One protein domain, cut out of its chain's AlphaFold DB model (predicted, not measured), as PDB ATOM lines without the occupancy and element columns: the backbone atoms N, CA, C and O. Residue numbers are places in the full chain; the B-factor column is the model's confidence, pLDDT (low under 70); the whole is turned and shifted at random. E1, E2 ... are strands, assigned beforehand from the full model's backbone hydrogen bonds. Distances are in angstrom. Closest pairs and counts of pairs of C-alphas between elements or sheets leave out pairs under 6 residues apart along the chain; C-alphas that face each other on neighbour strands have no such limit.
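Overview. This is residues 127 to 184 of the 199 residues of an uncharacterized protein of Bacillus sp. NSP2.1 (UniProt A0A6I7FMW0). There is little regular structure: residues 127 to 149, with no named element, make a wide loop reaching one end of the longest axis near Asn 144, then lead into a small three-stranded sheet. Long E2 is its middle strand, with short E1 beside its last residues and E3 beside its first. The printed part has 58 residues, no named helix and three strands, antiparallel in the order E1, E2, E3; the class is all strand, with 15 residues in named elements. It is loose, with a radius of gyration of the C-alphas of 12.9 A, and spans 40 by 22 by 16 A.

Along the chain. E1, residues 150 to 152, begins at C-alpha 150 (-20.369, 41.902, -16.542). E2, residues 164 to 170, is 20.0 A long. E3, residues 178 to 182, is 13.3 A long and ends at C-alpha 182 (-22.108, 48.121, -32.245).

Arrangement. The strands form a meander, each the antiparallel neighbour of the one before. In hairpin E1 and E2, N 151 and O 169 are within hydrogen-bond range, 2.9 A; in hairpin E2 and E3, N 168 and O 178, 2.8 A. E1 and E3 are apart.

Size, cuts and confidence. The C-alphas farthest apart, Asn 144 and Phe 184, are 40.1 A apart. The printed part has no cut. The E1 to E2 link is long. Residues 138 to 145 and 159 to 160 have pLDDT under 70.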
ATOM      1  N   PRO A 127     -16.338  49.652 -18.692       79.75
ATOM      2  CA  PRO A 127     -16.168  48.350 -19.328       79.75
ATOM      3  C   PRO A 127     -15.883  47.235 -18.322       79.75
ATOM      4  O   PRO A 127     -16.074  46.081 -18.639       79.75
ATOM      5  N   VAL A 128     -15.472  47.528 -17.091       80.88
ATOM      6  CA  VAL A 128     -15.093  46.505 -16.104       80.88
ATOM      7  C   VAL A 128     -16.101  46.303 -14.968       80.88
ATOM      8  O   VAL A 128     -15.847  45.474 -14.098       80.88
ATOM      9  N   ASP A 129     -17.226  47.033 -14.940       81.75
ATOM     10  CA  ASP A 129     -18.278  46.819 -13.931       81.75
ATOM     11  C   ASP A 129     -19.643  47.389 -14.356       81.75
ATOM     12  O   ASP A 129     -19.918  48.583 -14.205       81.75
ATOM     13  N   PHE A 130     -20.533  46.521 -14.842       81.31
ATOM     14  CA  PHE A 130     -21.922  46.879 -15.144       81.31
ATOM     15  C   PHE A 130     -22.897  45.706 -14.924       81.31
ATOM     16  O   PHE A 130     -22.504  44.546 -14.796       81.31
ATOM     17  N   ASP A 131     -24.190  46.021 -14.790       84.25
ATOM     18  CA  ASP A 131     -25.228  45.132 -14.238       84.25
ATOM     19  C   ASP A 131     -26.215  44.574 -15.283       84.25
ATOM     20  O   ASP A 131     -27.290  44.085 -14.929       84.25
ATOM     21  N   SER A 132     -25.878  44.658 -16.573       83.75
ATOM     22  CA  SER A 132     -26.746  44.241 -17.679       83.75
ATOM     23  C   SER A 132     -25.948  43.918 -18.945       83.75
ATOM     24  O   SER A 132     -24.878  44.475 -19.147       83.75
ATOM     25  N   THR A 133     -26.461  43.057 -19.823       84.44
ATOM     26  CA  THR A 133     -25.863  42.769 -21.144       84.44
ATOM     27  C   THR A 133     -26.511  43.559 -22.278       84.44
ATOM     28  O   THR A 133     -25.911  43.717 -23.333       84.44
ATOM     29  N   ASP A 134     -27.723  44.072 -22.073       83.12
ATOM     30  CA  ASP A 134     -28.573  44.684 -23.101       83.12
ATOM     31  C   ASP A 134     -29.218  46.010 -22.647       83.12
ATOM     32  O   ASP A 134     -30.023  46.607 -23.362       83.12
ATOM     33  N   GLY A 135     -28.868  46.484 -21.450       81.75
ATOM     34  CA  GLY A 135     -29.463  47.649 -20.800       81.75
ATOM     35  C   GLY A 135     -30.709  47.330 -19.963       81.75
ATOM     36  O   GLY A 135     -31.221  48.217 -19.274       81.75
ATOM     37  N   VAL A 136     -31.218  46.093 -19.957       83.62
ATOM     38  CA  VAL A 136     -32.278  45.653 -19.043       83.62
ATOM     39  C   VAL A 136     -31.670  45.307 -17.685       83.62
ATOM     40  O   VAL A 136     -30.926  44.339 -17.531       83.62
ATOM     41  N   LYS A 137     -32.016  46.086 -16.656       74.44
ATOM     42  CA  LYS A 137     -31.623  45.779 -15.275       74.44
ATOM     43  C   LYS A 137     -32.470  44.642 -14.720       74.44
ATOM     44  O   LYS A 137     -33.675  44.808 -14.514       74.44
ATOM     45  N   VAL A 138     -31.837  43.523 -14.388       67.75
ATOM     46  CA  VAL A 138     -32.498  42.429 -13.674       67.75
ATOM     47  C   VAL A 138     -32.570  42.784 -12.188       67.75
ATOM     48  O   VAL A 138     -31.561  42.846 -11.490       67.75
ATOM     49  N   LYS A 139     -33.780  43.037 -11.671       59.94
ATOM     50  CA  LYS A 139     -33.986  43.237 -10.229       59.94
ATOM     51  C   LYS A 139     -33.860  41.896  -9.511       59.94
ATOM     52  O   LYS A 139     -34.810  41.117  -9.489       59.94
ATOM     53  N   VAL A 140     -32.723  41.650  -8.872       61.53
ATOM     54  CA  VAL A 140     -32.563  40.501  -7.976       61.53
ATOM     55  C   VAL A 140     -33.314  40.796  -6.672       61.53
ATOM     56  O   VAL A 140     -32.849  41.564  -5.832       61.53
ATOM     57  N   LYS A 141     -34.517  40.233  -6.507       50.53
ATOM     58  CA  LYS A 141     -35.253  40.281  -5.234       50.53
ATOM     59  C   LYS A 141     -34.909  39.052  -4.392       50.53
ATOM     60  O   LYS A 141     -35.172  37.931  -4.811       50.53
ATOM     61  N   GLY A 142     -34.404  39.276  -3.179       56.50
ATOM     62  CA  GLY A 142     -34.482  38.297  -2.088       56.50
ATOM     63  C   GLY A 142     -33.467  37.150  -2.078       56.50
ATOM     64  O   GLY A 142     -33.682  36.195  -1.339       56.50
ATOM     65  N   SER A 143     -32.367  37.208  -2.837       57.12
ATOM     66  CA  SER A 143     -31.307  36.191  -2.752       57.12
ATOM     67  C   SER A 143     -30.069  36.712  -2.018       57.12
ATOM     68  O   SER A 143     -29.558  37.771  -2.372       57.12
ATOM     69  N   ASN A 144     -29.499  35.914  -1.109       62.62
ATOM     70  CA  ASN A 144     -28.159  36.122  -0.523       62.62
ATOM     71  C   ASN A 144     -27.005  35.930  -1.541       62.62
ATOM     72  O   ASN A 144     -25.841  35.837  -1.155       62.62
ATOM     73  N   GLN A 145     -27.309  35.818  -2.837       63.03
ATOM     74  CA  GLN A 145     -26.317  35.677  -3.898       63.03
ATOM     75  C   GLN A 145     -25.792  37.051  -4.319       63.03
ATOM     76  O   GLN A 145     -26.557  38.012  -4.425       63.03
ATOM     77  N   LYS A 146     -24.481  37.140  -4.580       70.25
ATOM     78  CA  LYS A 146     -23.893  38.339  -5.190       70.25
ATOM     79  C   LYS A 146     -24.587  38.612  -6.533       70.25
ATOM     80  O   LYS A 146     -24.819  37.659  -7.279       70.25
ATOM     81  N   PRO A 147     -24.912  39.879  -6.848       79.06
ATOM     82  CA  PRO A 147     -25.510  40.220  -8.129       79.06
ATOM     83  C   PRO A 147     -24.557  39.843  -9.265       79.06
ATOM     84  O   PRO A 147     -23.334  39.964  -9.134       79.06
ATOM     85  N   GLU A 148     -25.130  39.390 -10.375       84.94
ATOM     86  CA  GLU A 148     -24.369  39.154 -11.595       84.94
ATOM     87  C   GLU A 148     -23.815  40.478 -12.122       84.94
ATOM     88  O   GLU A 148     -24.510  41.497 -12.120       84.94
ATOM     89  N   ARG A 149     -22.543  40.455 -12.510       88.75
ATOM     90  CA  ARG A 149     -21.817  41.595 -13.067       88.75
ATOM     91  C   ARG A 149     -21.124  41.162 -14.340       88.75
ATOM     92  O   ARG A 149     -20.692  40.013 -14.441       88.75
ATOM     93  N   TYR A 150     -20.996  42.109 -15.253       90.00
ATOM     94  CA  TYR A 150     -20.369  41.902 -16.542       90.00
ATOM     95  C   TYR A 150     -19.138  42.789 -16.691       90.00
ATOM     96  O   TYR A 150     -19.090  43.904 -16.166       90.00
ATOM     97  N   LEU A 151     -18.149  42.251 -17.399       92.88
ATOM     98  CA  LEU A 151     -16.909  42.913 -17.774       92.88
ATOM     99  C   LEU A 151     -16.734  42.753 -19.285       92.88
ATOM    100  O   LEU A 151     -16.806  41.644 -19.797       92.88
ATOM    101  N   ALA A 152     -16.530  43.839 -20.003       93.62
ATOM    102  CA  ALA A 152     -16.258  43.879 -21.422       93.62
ATOM    103  C   ALA A 152     -14.765  43.653 -21.703       93.62
ATOM    104  O   ALA A 152     -13.890  44.133 -20.977       93.62
ATOM    105  N   SER A 153     -14.481  42.936 -22.786       92.69
ATOM    106  CA  SER A 153     -13.157  42.880 -23.400       92.69
ATOM    107  C   SER A 153     -12.750  44.233 -23.991       92.69
ATOM    108  O   SER A 153     -13.552  45.163 -24.068       92.69
ATOM    109  N   TRP A 154     -11.522  44.316 -24.510       88.44
ATOM    110  CA  TRP A 154     -11.176  45.377 -25.454       88.44
ATOM    111  C   TRP A 154     -12.130  45.390 -26.657       88.44
ATOM    112  O   TRP A 154     -12.758  44.372 -26.977       88.44
ATOM    113  N   SER A 155     -12.264  46.548 -27.294       92.25
ATOM    114  CA  SER A 155     -13.131  46.692 -28.455       92.25
ATOM    115  C   SER A 155     -12.359  46.387 -29.735       92.25
ATOM    116  O   SER A 155     -11.209  46.799 -29.875       92.25
ATOM    117  N   SER A 156     -12.976  45.652 -30.657       90.12
ATOM    118  CA  SER A 156     -12.341  45.251 -31.912       90.12
ATOM    119  C   SER A 156     -13.345  45.225 -33.061       90.12
ATOM    120  O   SER A 156     -14.519  44.905 -32.872       90.12
ATOM    121  N   ASP A 157     -12.850  45.527 -34.253       86.25
ATOM    122  CA  ASP A 157     -13.507  45.351 -35.552       86.25
ATOM    123  C   ASP A 157     -13.470  43.893 -36.053       86.25
ATOM    124  O   ASP A 157     -14.015  43.564 -37.106       86.25
ATOM    125  N   VAL A 158     -12.858  42.986 -35.288       73.44
ATOM    126  CA  VAL A 158     -12.797  41.554 -35.582       73.44
ATOM    127  C   VAL A 158     -13.891  40.822 -34.801       73.44
ATOM    128  O   VAL A 158     -13.964  40.925 -33.580       73.44
ATOM    129  N   GLY A 159     -14.712  40.016 -35.486       61.62
ATOM    130  CA  GLY A 159     -15.590  39.040 -34.822       61.62
ATOM    131  C   GLY A 159     -17.103  39.203 -35.006       61.62
ATOM    132  O   GLY A 159     -17.857  38.600 -34.244       61.62
ATOM    133  N   GLY A 160     -17.586  39.943 -36.009       66.50
ATOM    134  CA  GLY A 160     -19.023  40.003 -36.299       66.50
ATOM    135  C   GLY A 160     -19.396  40.765 -37.571       66.50
ATOM    136  O   GLY A 160     -18.538  41.271 -38.280       66.50
ATOM    137  N   ASN A 161     -20.704  40.862 -37.838       79.88
ATOM    138  CA  ASN A 161     -21.281  41.646 -38.946       79.88
ATOM    139  C   ASN A 161     -21.496  43.131 -38.577       79.88
ATOM    140  O   ASN A 161     -22.374  43.778 -39.143       79.88
ATOM    141  N   ALA A 162     -20.778  43.636 -37.576       90.31
ATOM    142  CA  ALA A 162     -20.903  45.001 -37.078       90.31
ATOM    143  C   ALA A 162     -19.553  45.709 -37.157       90.31
ATOM    144  O   ALA A 162     -18.525  45.038 -37.236       90.31
ATOM    145  N   ASP A 163     -19.558  47.041 -37.101       92.62
ATOM    146  CA  ASP A 163     -18.321  47.824 -37.180       92.62
ATOM    147  C   ASP A 163     -17.362  47.493 -36.031       92.62
ATOM    148  O   ASP A 163     -16.163  47.373 -36.248       92.62
ATOM    149  N   TYR A 164     -17.893  47.334 -34.812       94.12
ATOM    150  CA  TYR A 164     -17.111  47.045 -33.612       94.12
ATOM    151  C   TYR A 164     -17.854  46.109 -32.653       94.12
ATOM    152  O   TYR A 164     -19.088  46.089 -32.576       94.12
ATOM    153  N   SER A 165     -17.094  45.346 -31.874       94.06
ATOM    154  CA  SER A 165     -17.621  44.405 -30.892       94.06
ATOM    155  C   SER A 165     -16.779  44.334 -29.622       94.06
ATOM    156  O   SER A 165     -15.595  44.675 -29.616       94.06
ATOM    157  N   VAL A 166     -17.416  43.879 -28.546       93.38
ATOM    158  CA  VAL A 166     -16.770  43.428 -27.309       93.38
ATOM    159  C   VAL A 166     -17.388  42.097 -26.883       93.38
ATOM    160  O   VAL A 166     -18.542  41.804 -27.201       93.38
ATOM    161  N   TYR A 167     -16.649  41.307 -26.115       93.50
ATOM    162  CA  TYR A 167     -17.200  40.171 -25.384       93.50
ATOM    163  C   TYR A 167     -17.519  40.574 -23.953       93.50
ATOM    164  O   TYR A 167     -16.691  41.185 -23.283       93.50
ATOM    165  N   LEU A 168     -18.704  40.204 -23.475       93.56
ATOM    166  CA  LEU A 168     -19.131  40.415 -22.099       93.56
ATOM    167  C   LEU A 168     -18.881  39.140 -21.294       93.56
ATOM    168  O   LEU A 168     -19.487  38.098 -21.546       93.56
ATOM    169  N   TYR A 169     -17.993  39.235 -20.316       93.12
ATOM    170  CA  TYR A 169     -17.652  38.187 -19.368       93.12
ATOM    171  C   TYR A 169     -18.524  38.312 -18.123       93.12
ATOM    172  O   TYR A 169     -18.519  39.353 -17.466       93.12
ATOM    173  N   SER A 170     -19.258  37.255 -17.776       91.81
ATOM    174  CA  SER A 170     -19.976  37.194 -16.500       91.81
ATOM    175  C   SER A 170     -19.007  36.894 -15.355       91.81
ATOM    176  O   SER A 170     -18.075  36.100 -15.490       91.81
ATOM    177  N   ASN A 171     -19.265  37.476 -14.186       89.25
ATOM    178  CA  ASN A 171     -18.579  37.114 -12.946       89.25
ATOM    179  C   ASN A 171     -18.998  35.734 -12.390       89.25
ATOM    180  O   ASN A 171     -18.470  35.311 -11.356       89.25
ATOM    181  N   LYS A 172     -19.943  35.032 -13.035       89.56
ATOM    182  CA  LYS A 172     -20.352  33.669 -12.674       89.56
ATOM    183  C   LYS A 172     -19.455  32.615 -13.343       89.56
ATOM    184  O   LYS A 172     -19.366  32.598 -14.574       89.56
ATOM    185  N   PRO A 173     -18.851  31.686 -12.573       88.12
ATOM    186  CA  PRO A 173     -18.014  30.621 -13.125       88.12
ATOM    187  C   PRO A 173     -18.742  29.766 -14.169       88.12
ATOM    188  O   PRO A 173     -19.888  29.377 -13.956       88.12
ATOM    189  N   GLY A 174     -18.048  29.435 -15.263       89.62
ATOM    190  CA  GLY A 174     -18.562  28.555 -16.322       89.62
ATOM    191  C   GLY A 174     -19.528  29.212 -17.310       89.62
ATOM    192  O   GLY A 174     -20.112  28.504 -18.120       89.62
ATOM    193  N   SER A 175     -19.710  30.534 -17.246       91.00
ATOM    194  CA  SER A 175     -20.530  31.270 -18.213       91.00
ATOM    195  C   SER A 175     -19.752  31.536 -19.499       91.00
ATOM    196  O   SER A 175     -18.606  31.987 -19.440       91.00
ATOM    197  N   ASP A 176     -20.394  31.320 -20.644       93.56
ATOM    198  CA  ASP A 176     -19.809  31.648 -21.941       93.56
ATOM    199  C   ASP A 176     -19.768  33.171 -22.173       93.56
ATOM    200  O   ASP A 176     -20.688  33.885 -21.754       93.56
ATOM    201  N   PRO A 177     -18.730  33.696 -22.851       92.50
ATOM    202  CA  PRO A 177     -18.687  35.097 -23.256       92.50
ATOM    203  C   PRO A 177     -19.837  35.457 -24.202       92.50
ATOM    204  O   PRO A 177     -20.118  34.742 -25.164       92.50
ATOM    205  N   ILE A 178     -20.468  36.606 -23.964       92.44
ATOM    206  CA  ILE A 178     -21.599  37.087 -24.766       92.44
ATOM    207  C   ILE A 178     -21.094  38.162 -25.736       92.44
ATOM    208  O   ILE A 178     -20.583  39.180 -25.267       92.44
ATOM    209  N   PRO A 179     -21.226  38.003 -27.065       92.31
ATOM    210  CA  PRO A 179     -20.846  39.058 -27.997       92.31
ATOM    211  C   PRO A 179     -21.821  40.237 -27.901       92.31
ATOM    212  O   PRO A 179     -23.040  40.064 -27.959       92.31
ATOM    213  N   PHE A 180     -21.281  41.448 -27.803       92.94
ATOM    214  CA  PHE A 180     -22.029  42.695 -27.889       92.94
ATOM    215  C   PHE A 180     -21.532  43.489 -29.098       92.94
ATOM    216  O   PHE A 180     -20.347  43.794 -29.212       92.94
ATOM    217  N   LEU A 181     -22.454  43.814 -30.004       93.25
ATOM    218  CA  LEU A 181     -22.161  44.400 -31.312       93.25
ATOM    219  C   LEU A 181     -22.616  45.861 -31.378       93.25
ATOM    220  O   LEU A 181     -23.695  46.203 -30.884       93.25
ATOM    221  N   MET A 182     -21.827  46.704 -32.039       94.56
ATOM    222  CA  MET A 182     -22.108  48.121 -32.245       94.56
ATOM    223  C   MET A 182     -21.835  48.523 -33.698       94.56
ATOM    224  O   MET A 182     -20.790  48.195 -34.252       94.56
ATOM    225  N   ASN A 183     -22.760  49.289 -34.282       95.25
ATOM    226  CA  ASN A 183     -22.586  49.926 -35.587       95.25
ATOM    227  C   ASN A 183     -22.442  51.439 -35.415       95.25
ATOM    228  O   ASN A 183     -23.283  52.076 -34.770       95.25
ATOM    229  N   PHE A 184     -21.425  52.020 -36.041       95.94
ATOM    230  CA  PHE A 184     -21.166  53.454 -36.035       95.94
ATOM    231  C   PHE A 184     -22.325  54.240 -36.648       95.94
ATOM    232  O   PHE A 184     -22.749  55.246 -36.082       95.94
TER     233      PHE A 184